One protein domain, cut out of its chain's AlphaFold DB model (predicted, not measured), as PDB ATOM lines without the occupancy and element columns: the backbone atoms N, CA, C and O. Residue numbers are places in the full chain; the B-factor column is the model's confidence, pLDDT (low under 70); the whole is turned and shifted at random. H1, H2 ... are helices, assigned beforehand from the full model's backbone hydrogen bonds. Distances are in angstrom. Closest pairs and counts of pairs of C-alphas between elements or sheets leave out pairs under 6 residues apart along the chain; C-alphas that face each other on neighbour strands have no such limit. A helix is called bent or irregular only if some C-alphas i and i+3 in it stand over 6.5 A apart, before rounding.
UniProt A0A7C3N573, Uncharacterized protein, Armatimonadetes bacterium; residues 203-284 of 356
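AT A GLANCE: This is residues 203 to 284 of the 356 residues of an uncharacterized protein of Armatimonadetes bacterium (UniProt A0A7C3N573). The longest helix, H2, is strongly kinked and crosses one side of a helical hairpin made by H3 and H4. H1 also crosses that side of the hairpin, reaching from H4 to the last part of H3, while H3 is the hub that the other three helices touch. The printed part has 82 residues with four named helices, H1 to H4 in chain order, and no named strand, and its class is all helix. It is compact, with a radius of gyration of the C-alphas of 12.5 A and spans of 37 by 27 by 17 A.

HOW THE PARTS SIT: H2, residues 217 to 239, touches H3, residues 244 to 263, at a steep tilt of 49 degrees, opposite ways. Residues 228 to 232 of H2 alone touch H3, and residues 251 to 255 of H3 alone touch H2; the closest C-alphas, of Val 228 and Arg 255, are 6.2 A apart. H4, residues 266 to 281, forms the hairpin with H3 at a shallow tilt of 15 degrees, opposite ways; the closest C-alphas are those of Ala 261 and Phe 269, 6.9 A apart. H1, residues 203 to 213, touches H4 at a steep tilt of 60 degrees, with the C-alphas of Tyr 205 and Ala 277 closest at 5.1 A. H1 touches residues 258 to 262 of H3, about perpendicular at 75 degrees, with the C-alphas of Arg 213 and Arg 262 closest at 5.1 A. H2 is apart from H1 and H4. Every O i to N i+4 pair is within hydrogen-bond range in H1, against 17 of 19 in H2, 14 of 16 in H3 and 10 of 12 in H4.

IN THESE COORDINATES: H2 measures 28.7 A, with a kink of 73 degrees near residue 224, and is irregular: C-alphas 222 and 225 are 8.2 A apart. H3 measures 29.4 A from C-alpha 244 at (20.630, -6.740, -3.847) and is only just irregular, with C-alphas 245 and 248 7.0 A apart. H4, 20.9 A, is irregular, with C-alphas 271 and 274 7.6 A apart and a kink of 58 degrees near residue 273; it ends at C-alpha 281 at (14.056, 1.560, -21.461). H1, 15.3 A, begins at (13.323, 0.790, -32.191).

THE WHOLE: The C-alphas of Pro 244 and Ala 267 are the two farthest apart, 37.7 A. The printed part has no cut, and its three links are tight. Mean pLDDT of the printed part is 84.6; residues 238 to 239 are under 70.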
ATOM      1  N   THR A 203      13.231   1.860 -31.185       73.12
ATOM      2  CA  THR A 203      13.323   0.790 -32.191       73.12
ATOM      3  C   THR A 203      14.112  -0.438 -31.724       73.12
ATOM      4  O   THR A 203      13.697  -1.570 -31.981       73.12
ATOM      5  N   GLY A 204      15.221  -0.258 -30.999       73.81
ATOM      6  CA  GLY A 204      15.999  -1.368 -30.436       73.81
ATOM      7  C   GLY A 204      15.245  -2.166 -29.365       73.81
ATOM      8  O   GLY A 204      15.298  -3.400 -29.349       73.81
ATOM      9  N   TYR A 205      14.498  -1.467 -28.509       79.88
ATOM     10  CA  TYR A 205      13.685  -2.050 -27.440       79.88
ATOM     11  C   TYR A 205      12.444  -2.761 -27.992       79.88
ATOM     12  O   TYR A 205      12.147  -3.879 -27.571       79.88
ATOM     13  N   ILE A 206      11.792  -2.191 -29.010       82.88
ATOM     14  CA  ILE A 206      10.678  -2.828 -29.729       82.88
ATOM     15  C   ILE A 206      11.131  -4.164 -30.330       82.88
ATOM     16  O   ILE A 206      10.523  -5.199 -30.062       82.88
ATOM     17  N   ARG A 207      12.277  -4.190 -31.028       84.06
ATOM     18  CA  ARG A 207      12.857  -5.435 -31.574       84.06
ATOM     19  C   ARG A 207      13.221  -6.462 -30.504       84.06
ATOM     20  O   ARG A 207      13.278  -7.661 -30.779       84.06
ATOM     21  N   ALA A 208      13.576  -6.025 -29.296       82.50
ATOM     22  CA  ALA A 208      13.821  -6.940 -28.184       82.50
ATOM     23  C   ALA A 208      12.508  -7.590 -27.717       82.50
ATOM     24  O   ALA A 208      12.461  -8.811 -27.566       82.50
ATOM     25  N   LEU A 209      11.437  -6.806 -27.576       88.31
ATOM     26  CA  LEU A 209      10.109  -7.301 -27.209       88.31
ATOM     27  C   LEU A 209       9.522  -8.235 -28.275       88.31
ATOM     28  O   LEU A 209       9.015  -9.300 -27.932       88.31
ATOM     29  N   GLU A 210       9.665  -7.907 -29.561       88.00
ATOM     30  CA  GLU A 210       9.253  -8.771 -30.677       88.00
ATOM     31  C   GLU A 210       9.934 -10.142 -30.625       88.00
ATOM     32  O   GLU A 210       9.265 -11.175 -30.681       88.00
ATOM     33  N   ARG A 211      11.262 -10.168 -30.436       88.00
ATOM     34  CA  ARG A 211      12.024 -11.421 -30.300       88.00
ATOM     35  C   ARG A 211      11.526 -12.265 -29.133       88.00
ATOM     36  O   ARG A 211      11.458 -13.486 -29.243       88.00
ATOM     37  N   ILE A 212      11.155 -11.628 -28.024       88.19
ATOM     38  CA  ILE A 212      10.613 -12.333 -26.863       88.19
ATOM     39  C   ILE A 212       9.208 -12.873 -27.151       88.19
ATOM     40  O   ILE A 212       8.909 -13.985 -26.718       88.19
ATOM     41  N   ARG A 213       8.357 -12.160 -27.904       92.44
ATOM     42  CA  ARG A 213       7.024 -12.643 -28.330       92.44
ATOM     43  C   ARG A 213       7.109 -13.860 -29.247       92.44
ATOM     44  O   ARG A 213       6.350 -14.806 -29.062       92.44
ATOM     45  N   GLN A 214       8.100 -13.896 -30.135       90.56
ATOM     46  CA  GLN A 214       8.328 -15.009 -31.064       90.56
ATOM     47  C   GLN A 214       8.747 -16.328 -30.386       90.56
ATOM     48  O   GLN A 214       8.729 -17.378 -31.027       90.56
ATOM     49  N   ILE A 215       9.101 -16.322 -29.093       89.19
ATOM     50  CA  ILE A 215       9.425 -17.556 -28.365       89.19
ATOM     51  C   ILE A 215       8.165 -18.441 -28.260       89.19
ATOM     52  O   ILE A 215       7.141 -17.981 -27.735       89.19
ATOM     53  N   PRO A 216       8.228 -19.725 -28.667       91.88
ATOM     54  CA  PRO A 216       7.092 -20.639 -28.572       91.88
ATOM     55  C   PRO A 216       6.541 -20.760 -27.138       91.88
ATOM     56  O   PRO A 216       7.339 -20.871 -26.199       91.88
ATOM     57  N   PRO A 217       5.207 -20.805 -26.930       88.75
ATOM     58  CA  PRO A 217       4.598 -20.809 -25.594       88.75
ATOM     59  C   PRO A 217       5.124 -21.901 -24.656       88.75
ATOM     60  O   PRO A 217       5.421 -21.622 -23.497       88.75
ATOM     61  N   ALA A 218       5.326 -23.120 -25.165       89.06
ATOM     62  CA  ALA A 218       5.856 -24.237 -24.383       89.06
ATOM     63  C   ALA A 218       7.302 -24.000 -23.907       89.06
ATOM     64  O   ALA A 218       7.657 -24.328 -22.773       89.06
ATOM     65  N   ILE A 219       8.138 -23.391 -24.758       88.62
ATOM     66  CA  ILE A 219       9.526 -23.051 -24.417       88.62
ATOM     67  C   ILE A 219       9.542 -21.915 -23.399       88.62
ATOM     68  O   ILE A 219      10.268 -21.997 -22.407       88.62
ATOM     69  N   TYR A 220       8.716 -20.889 -23.615       89.88
ATOM     70  CA  TYR A 220       8.602 -19.763 -22.700       89.88
ATOM     71  C   TYR A 220       8.141 -20.220 -21.313       89.88
ATOM     72  O   TYR A 220       8.820 -19.931 -20.337       89.88
ATOM     73  N   ALA A 221       7.069 -21.011 -21.215       89.00
ATOM     74  CA  ALA A 221       6.562 -21.508 -19.936       89.00
ATOM     75  C   ALA A 221       7.622 -22.308 -19.156       89.00
ATOM     76  O   ALA A 221       7.803 -22.096 -17.959       89.00
ATOM     77  N   ARG A 222       8.381 -23.174 -19.842       90.44
ATOM     78  CA  ARG A 222       9.422 -24.002 -19.214       90.44
ATOM     79  C   ARG A 222      10.673 -23.214 -18.816       90.44
ATOM     80  O   ARG A 222      11.326 -23.571 -17.840       90.44
ATOM     81  N   ARG A 223      11.050 -22.186 -19.585       91.25
ATOM     82  CA  ARG A 223      12.323 -21.456 -19.421       91.25
ATOM     83  C   ARG A 223      12.164 -20.008 -18.967       91.25
ATOM     84  O   ARG A 223      13.152 -19.281 -18.933       91.25
ATOM     85  N   LYS A 224      10.961 -19.585 -18.579       89.06
ATOM     86  CA  LYS A 224      10.638 -18.201 -18.206       89.06
ATOM     87  C   LYS A 224      11.652 -17.593 -17.242       89.06
ATOM     88  O   LYS A 224      12.197 -16.533 -17.525       89.06
ATOM     89  N   ALA A 225      11.953 -18.289 -16.146       87.69
ATOM     90  CA  ALA A 225      12.908 -17.809 -15.149       87.69
ATOM     91  C   ALA A 225      14.308 -17.574 -15.743       87.69
ATOM     92  O   ALA A 225      14.916 -16.544 -15.484       87.69
ATOM     93  N   GLN A 226      14.789 -18.482 -16.598       87.94
ATOM     94  CA  GLN A 226      16.098 -18.366 -17.250       87.94
ATOM     95  C   GLN A 226      16.135 -17.233 -18.281       87.94
ATOM     96  O   GLN A 226      17.143 -16.544 -18.393       87.94
ATOM     97  N   ILE A 227      15.042 -17.031 -19.025       87.38
ATOM     98  CA  ILE A 227      14.919 -15.952 -20.016       87.38
ATOM     99  C   ILE A 227      14.933 -14.590 -19.317       87.38
ATOM    100  O   ILE A 227      15.687 -13.707 -19.721       87.38
ATOM    101  N   VAL A 228      14.138 -14.435 -18.251       90.00
ATOM    102  CA  VAL A 228      14.094 -13.202 -17.451       90.00
ATOM    103  C   VAL A 228      15.456 -12.925 -16.822       90.00
ATOM    104  O   VAL A 228      15.950 -11.812 -16.934       90.00
ATOM    105  N   GLU A 229      16.094 -13.933 -16.225       89.38
ATOM    106  CA  GLU A 229      17.416 -13.790 -15.607       89.38
ATOM    107  C   GLU A 229      18.506 -13.444 -16.636       89.38
ATOM    108  O   GLU A 229      19.368 -12.608 -16.383       89.38
ATOM    109  N   GLY A 230      18.466 -14.054 -17.825       85.50
ATOM    110  CA  GLY A 230      19.395 -13.740 -18.910       85.50
ATOM    111  C   GLY A 230      19.242 -12.303 -19.408       85.50
ATOM    112  O   GLY A 230      20.236 -11.596 -19.571       85.50
ATOM    113  N   LEU A 231      17.999 -11.848 -19.590       84.50
ATOM    114  CA  LEU A 231      17.717 -10.473 -19.990       84.50
ATOM    115  C   LEU A 231      18.091  -9.477 -18.885       84.50
ATOM    116  O   LEU A 231      18.669  -8.435 -19.177       84.50
ATOM    117  N   ALA A 232      17.834  -9.822 -17.623       85.44
ATOM    118  CA  ALA A 232      18.228  -9.029 -16.467       85.44
ATOM    119  C   ALA A 232      19.742  -8.819 -16.417       85.44
ATOM    120  O   ALA A 232      20.186  -7.680 -16.331       85.44
ATOM    121  N   LYS A 233      20.535  -9.883 -16.594       84.69
ATOM    122  CA  LYS A 233      22.001  -9.783 -16.672       84.69
ATOM    123  C   LYS A 233      22.468  -8.896 -17.819       84.69
ATOM    124  O   LYS A 233      23.435  -8.158 -17.664       84.69
ATOM    125  N   GLN A 234      21.797  -8.950 -18.968       77.94
ATOM    126  CA  GLN A 234      22.132  -8.098 -20.108       77.94
ATOM    127  C   GLN A 234      21.795  -6.620 -19.845       77.94
ATOM    128  O   GLN A 234      22.547  -5.738 -20.260       77.94
ATOM    129  N   ILE A 235      20.693  -6.346 -19.144       80.00
ATOM    130  CA  ILE A 235      20.333  -4.997 -18.693       80.00
ATOM    131  C   ILE A 235      21.338  -4.512 -17.638       80.00
ATOM    132  O   ILE A 235      21.856  -3.410 -17.771       80.00
ATOM    133  N   GLU A 236      21.687  -5.338 -16.651       78.69
ATOM    134  CA  GLU A 236      22.666  -5.021 -15.599       78.69
ATOM    135  C   GLU A 236      24.075  -4.780 -16.168       78.69
ATOM    136  O   GLU A 236      24.769  -3.863 -15.736       78.69
ATOM    137  N   ALA A 237      24.492  -5.549 -17.180       71.12
ATOM    138  CA  ALA A 237      25.794  -5.390 -17.828       71.12
ATOM    139  C   ALA A 237      25.939  -4.042 -18.554       71.12
ATOM    140  O   ALA A 237      27.020  -3.461 -18.555       71.12
ATOM    141  N   ASN A 238      24.856  -3.534 -19.150       63.12
ATOM    142  CA  ASN A 238      24.870  -2.288 -19.925       63.12
ATOM    143  C   ASN A 238      24.391  -1.064 -19.119       63.12
ATOM    144  O   ASN A 238      24.724   0.074 -19.443       63.12
ATOM    145  N   GLY A 239      23.565  -1.287 -18.095       65.50
ATOM    146  CA  GLY A 239      22.891  -0.259 -17.297       65.50
ATOM    147  C   GLY A 239      23.404  -0.122 -15.862       65.50
ATOM    148  O   GLY A 239      22.959   0.787 -15.162       65.50
ATOM    149  N   GLY A 240      24.331  -0.987 -15.441       70.31
ATOM    150  CA  GLY A 240      24.811  -1.105 -14.065       70.31
ATOM    151  C   GLY A 240      24.004  -2.117 -13.246       70.31
ATOM    152  O   GLY A 240      22.796  -2.267 -13.431       70.31
ATOM    153  N   ALA A 241      24.678  -2.813 -12.326       75.19
ATOM    154  CA  ALA A 241      24.042  -3.799 -11.457       75.19
ATOM    155  C   ALA A 241      23.048  -3.142 -10.486       75.19
ATOM    156  O   ALA A 241      23.317  -2.072  -9.929       75.19
ATOM    157  N   TYR A 242      21.912  -3.803 -10.257       74.88
ATOM    158  CA  TYR A 242      20.980  -3.395  -9.212       74.88
ATOM    159  C   TYR A 242      21.522  -3.798  -7.833       74.88
ATOM    160  O   TYR A 242      22.068  -4.898  -7.695       74.88
ATOM    161  N   PRO A 243      21.363  -2.950  -6.801       75.12
ATOM    162  CA  PRO A 243      21.627  -3.352  -5.427       75.12
ATOM    163  C   PRO A 243      20.809  -4.601  -5.066       75.12
ATOM    164  O   PRO A 243      19.671  -4.715  -5.536       75.12
ATOM    165  N   PRO A 244      21.337  -5.517  -4.233       76.88
ATOM    166  CA  PRO A 244      20.630  -6.740  -3.847       76.88
ATOM    167  C   PRO A 244      19.200  -6.479  -3.357       76.88
ATOM    168  O   PRO A 244      18.285  -7.206  -3.728       76.88
ATOM    169  N   GLU A 245      19.000  -5.395  -2.607       78.50
ATOM    170  CA  GLU A 245      17.702  -4.965  -2.081       78.50
ATOM    171  C   GLU A 245      16.677  -4.523  -3.148       78.50
ATOM    172  O   GLU A 245      15.476  -4.675  -2.940       78.50
ATOM    173  N   GLU A 246      17.116  -4.002  -4.300       80.31
ATOM    174  CA  GLU A 246      16.237  -3.520  -5.384       80.31
ATOM    175  C   GLU A 246      16.100  -4.546  -6.526       80.31
ATOM    176  O   GLU A 246      15.198  -4.449  -7.368       80.31
ATOM    177  N   ARG A 247      16.995  -5.541  -6.566       83.69
ATOM    178  CA  ARG A 247      17.116  -6.502  -7.666       83.69
ATOM    179  C   ARG A 247      15.881  -7.384  -7.819       83.69
ATOM    180  O   ARG A 247      15.410  -7.579  -8.938       83.69
ATOM    181  N   ASP A 248      15.310  -7.867  -6.720       85.44
ATOM    182  CA  ASP A 248      14.117  -8.724  -6.765       85.44
ATOM    183  C   ASP A 248      12.901  -7.987  -7.339       85.44
ATOM    184  O   ASP A 248      12.104  -8.548  -8.097       85.44
ATOM    185  N   GLU A 249      12.774  -6.698  -7.029       85.69
ATOM    186  CA  GLU A 249      11.729  -5.849  -7.587       85.69
ATOM    187  C   GLU A 249      11.972  -5.511  -9.061       85.69
ATOM    188  O   GLU A 249      11.021  -5.451  -9.846       85.69
ATOM    189  N   PHE A 250      13.226  -5.318  -9.467       86.00
ATOM    190  CA  PHE A 250      13.592  -5.192 -10.876       86.00
ATOM    191  C   PHE A 250      13.219  -6.454 -11.674       86.00
ATOM    192  O   PHE A 250      12.522  -6.352 -12.685       86.00
ATOM    193  N   ILE A 251      13.589  -7.643 -11.187       88.44
ATOM    194  CA  ILE A 251      13.255  -8.928 -11.822       88.44
ATOM    195  C   ILE A 251      11.739  -9.111 -11.948       88.44
ATOM    196  O   ILE A 251      11.257  -9.604 -12.972       88.44
ATOM    197  N   ARG A 252      10.976  -8.706 -10.927       89.12
ATOM    198  CA  ARG A 252       9.507  -8.744 -10.947       89.12
ATOM    199  C   ARG A 252       8.939  -7.836 -12.039       89.12
ATOM    200  O   ARG A 252       8.200  -8.313 -12.893       89.12
ATOM    201  N   ARG A 253       9.360  -6.566 -12.076       87.69
ATOM    202  CA  ARG A 253       8.928  -5.590 -13.093       87.69
ATOM    203  C   ARG A 253       9.263  -6.043 -14.514       87.69
ATOM    204  O   ARG A 253       8.421  -5.940 -15.403       87.69
ATOM    205  N   LEU A 254      10.465  -6.583 -14.718       90.38
ATOM    206  CA  LEU A 254      10.896  -7.109 -16.012       90.38
ATOM    207  C   LEU A 254      10.025  -8.290 -16.458       90.38
ATOM    208  O   LEU A 254       9.601  -8.352 -17.610       90.38
ATOM    209  N   ARG A 255       9.727  -9.213 -15.539       92.06
ATOM    210  CA  ARG A 255       8.856 -10.365 -15.796       92.06
ATOM    211  C   ARG A 255       7.450  -9.933 -16.203       92.06
ATOM    212  O   ARG A 255       6.956 -10.407 -17.223       92.06
ATOM    213  N   ASP A 256       6.850  -9.016 -15.451       92.00
ATOM    214  CA  ASP A 256       5.489  -8.534 -15.705       92.00
ATOM    215  C   ASP A 256       5.391  -7.785 -17.040       92.00
ATOM    216  O   ASP A 256       4.400  -7.901 -17.763       92.00
ATOM    217  N   LEU A 257       6.428  -7.028 -17.404       91.69
ATOM    218  CA  LEU A 257       6.512  -6.353 -18.697       91.69
ATOM    219  C   LEU A 257       6.564  -7.355 -19.855       91.69
ATOM    220  O   LEU A 257       5.831  -7.207 -20.834       91.69
ATOM    221  N   ILE A 258       7.386  -8.399 -19.732       91.06
ATOM    222  CA  ILE A 258       7.494  -9.444 -20.755       91.06
ATOM    223  C   ILE A 258       6.180 -10.214 -20.899       91.06
ATOM    224  O   ILE A 258       5.741 -10.471 -22.022       91.06
ATOM    225  N   ASP A 259       5.549 -10.587 -19.785       91.31
ATOM    226  CA  ASP A 259       4.278 -11.310 -19.809       91.31
ATOM    227  C   ASP A 259       3.180 -10.478 -20.480       91.31
ATOM    228  O   ASP A 259       2.468 -10.999 -21.339       91.31
ATOM    229  N   ARG A 260       3.095  -9.176 -20.166       92.00
ATOM    230  CA  ARG A 260       2.172  -8.252 -20.843       92.00
ATOM    231  C   ARG A 260       2.449  -8.177 -22.338       92.00
ATOM    232  O   ARG A 260       1.528  -8.360 -23.123       92.00
ATOM    233  N   ALA A 261       3.704  -7.981 -22.743       90.25
ATOM    234  CA  ALA A 261       4.062  -7.921 -24.159       90.25
ATOM    235  C   ALA A 261       3.670  -9.206 -24.913       90.25
ATOM    236  O   ALA A 261       3.203  -9.141 -26.048       90.25
ATOM    237  N   ARG A 262       3.817 -10.380 -24.284       91.88
ATOM    238  CA  ARG A 262       3.453 -11.683 -24.867       91.88
ATOM    239  C   ARG A 262       1.956 -11.965 -24.907       91.88
ATOM    240  O   ARG A 262       1.531 -12.712 -25.780       91.88
ATOM    241  N   ALA A 263       1.184 -11.417 -23.974       91.25
ATOM    242  CA  ALA A 263      -0.260 -11.623 -23.911       91.25
ATOM    243  C   ALA A 263      -1.034 -10.815 -24.968       91.25
ATOM    244  O   ALA A 263      -2.173 -11.155 -25.276       91.25
ATOM    245  N   LEU A 264      -0.430  -9.758 -25.517       90.75
ATOM    246  CA  LEU A 264      -1.047  -8.926 -26.550       90.75
ATOM    247  C   LEU A 264      -1.118  -9.651 -27.899       90.75
ATOM    248  O   LEU A 264      -0.187 -10.368 -28.284       90.75
ATOM    249  N   SER A 265      -2.196  -9.395 -28.645       89.56
ATOM    250  CA  SER A 265      -2.284  -9.755 -30.062       89.56
ATOM    251  C   SER A 265      -1.271  -8.953 -30.887       89.56
ATOM    252  O   SER A 265      -0.724  -7.957 -30.416       89.56
ATOM    253  N   ASP A 266      -1.001  -9.359 -32.128       87.19
ATOM    254  CA  ASP A 266      -0.069  -8.614 -32.986       87.19
ATOM    255  C   ASP A 266      -0.558  -7.200 -33.305       87.19
ATOM    256  O   ASP A 266       0.245  -6.267 -33.323       87.19
ATOM    257  N   ALA A 267      -1.872  -7.027 -33.467       83.19
ATOM    258  CA  ALA A 267      -2.484  -5.719 -33.659       83.19
ATOM    259  C   ALA A 267      -2.351  -4.844 -32.399       83.19
ATOM    260  O   ALA A 267      -1.917  -3.697 -32.489       83.19
ATOM    261  N   ASP A 268      -2.645  -5.394 -31.215       86.31
ATOM    262  CA  ASP A 268      -2.548  -4.642 -29.957       86.31
ATOM    263  C   ASP A 268      -1.099  -4.320 -29.589       86.31
ATOM    264  O   ASP A 268      -0.803  -3.250 -29.056       86.31
ATOM    265  N   PHE A 269      -0.176  -5.232 -29.891       87.94
ATOM    266  CA  PHE A 269       1.243  -5.002 -29.690       87.94
ATOM    267  C   PHE A 269       1.754  -3.892 -30.602       87.94
ATOM    268  O   PHE A 269       2.462  -3.021 -30.113       87.94
ATOM    269  N   ALA A 270       1.371  -3.858 -31.882       84.25
ATOM    270  CA  ALA A 270       1.772  -2.777 -32.785       84.25
ATOM    271  C   ALA A 270       1.330  -1.393 -32.272       84.25
ATOM    272  O   ALA A 270       2.075  -0.424 -32.399       84.25
ATOM    273  N   LEU A 271       0.161  -1.311 -31.627       83.50
ATOM    274  CA  LEU A 271      -0.350  -0.078 -31.019       83.50
ATOM    275  C   LEU A 271       0.357   0.294 -29.703       83.50
ATOM    276  O   LEU A 271       0.484   1.475 -29.389       83.50
ATOM    277  N   GLN A 272       0.808  -0.693 -28.921       86.25
ATOM    278  CA  GLN A 272       1.408  -0.481 -27.593       86.25
ATOM    279  C   GLN A 272       2.940  -0.609 -27.559       86.25
ATOM    280  O   GLN A 272       3.543  -0.381 -26.508       86.25
ATOM    281  N   ALA A 273       3.577  -0.962 -28.677       82.25
ATOM    282  CA  ALA A 273       5.001  -1.282 -28.756       82.25
ATOM    283  C   ALA A 273       5.884  -0.145 -28.238       82.25
ATOM    284  O   ALA A 273       6.785  -0.397 -27.443       82.25
ATOM    285  N   GLU A 274       5.587   1.096 -28.628       82.50
ATOM    286  CA  GLU A 274       6.315   2.288 -28.172       82.50
ATOM    287  C   GLU A 274       6.247   2.452 -26.651       82.50
ATOM    288  O   GLU A 274       7.271   2.599 -25.990       82.50
ATOM    289  N   LYS A 275       5.053   2.311 -26.065       85.50
ATOM    290  CA  LYS A 275       4.858   2.423 -24.615       85.50
ATOM    291  C   LYS A 275       5.586   1.314 -23.851       85.50
ATOM    292  O   LYS A 275       6.249   1.583 -22.854       85.50
ATOM    293  N   LEU A 276       5.479   0.067 -24.312       86.25
ATOM    294  CA  LEU A 276       6.175  -1.066 -23.692       86.25
ATOM    295  C   LEU A 276       7.695  -0.934 -23.808       86.25
ATOM    296  O   LEU A 276       8.431  -1.352 -22.915       86.25
ATOM    297  N   ALA A 277       8.167  -0.357 -24.908       84.69
ATOM    298  CA  ALA A 277       9.572  -0.112 -25.139       84.69
ATOM    299  C   ALA A 277      10.115   1.033 -24.272       84.69
ATOM    300  O   ALA A 277      11.208   0.888 -23.729       84.69
ATOM    301  N   ASP A 278       9.342   2.101 -24.053       81.44
ATOM    302  CA  ASP A 278       9.655   3.124 -23.048       81.44
ATOM    303  C   ASP A 278       9.716   2.515 -21.642       81.44
ATOM    304  O   ASP A 278      10.671   2.758 -20.907       81.44
ATOM    305  N   GLU A 279       8.745   1.673 -21.265       84.12
ATOM    306  CA  GLU A 279       8.763   0.979 -19.972       84.12
ATOM    307  C   GLU A 279      10.007   0.082 -19.824       84.12
ATOM    308  O   GLU A 279      10.622   0.059 -18.757       84.12
ATOM    309  N   LEU A 280      10.428  -0.607 -20.893       83.69
ATOM    310  CA  LEU A 280      11.650  -1.414 -20.908       83.69
ATOM    311  C   LEU A 280      12.911  -0.543 -20.831       83.69
ATOM    312  O   LEU A 280      13.837  -0.889 -20.098       83.69
ATOM    313  N   ARG A 281      12.952   0.592 -21.540       79.19
ATOM    314  CA  ARG A 281      14.056   1.560 -21.461       79.19
ATOM    315  C   ARG A 281      14.213   2.091 -20.042       79.19
ATOM    316  O   ARG A 281      15.328   2.186 -19.551       79.19
ATOM    317  N   MET A 282      13.113   2.360 -19.343       77.75
ATOM    318  CA  MET A 282      13.134   2.851 -17.959       77.75
ATOM    319  C   MET A 282      13.677   1.822 -16.951       77.75
ATOM    320  O   MET A 282      14.025   2.191 -15.828       77.75
ATOM    321  N   LEU A 283      13.797   0.544 -17.337       79.75
ATOM    322  CA  LEU A 283      14.522  -0.469 -16.566       79.75
ATOM    323  C   LEU A 283      16.049  -0.391 -16.759       79.75
ATOM    324  O   LEU A 283      16.782  -1.090 -16.066       79.75
ATOM    325  N   TYR A 284      16.563   0.449 -17.660       74.50
ATOM    326  CA  TYR A 284      17.990   0.754 -17.734       74.50
ATOM    327  C   TYR A 284      18.318   1.867 -16.740       74.50
ATOM    328  O   TYR A 284      18.014   3.042 -16.939       74.50
TER     329      TYR A 284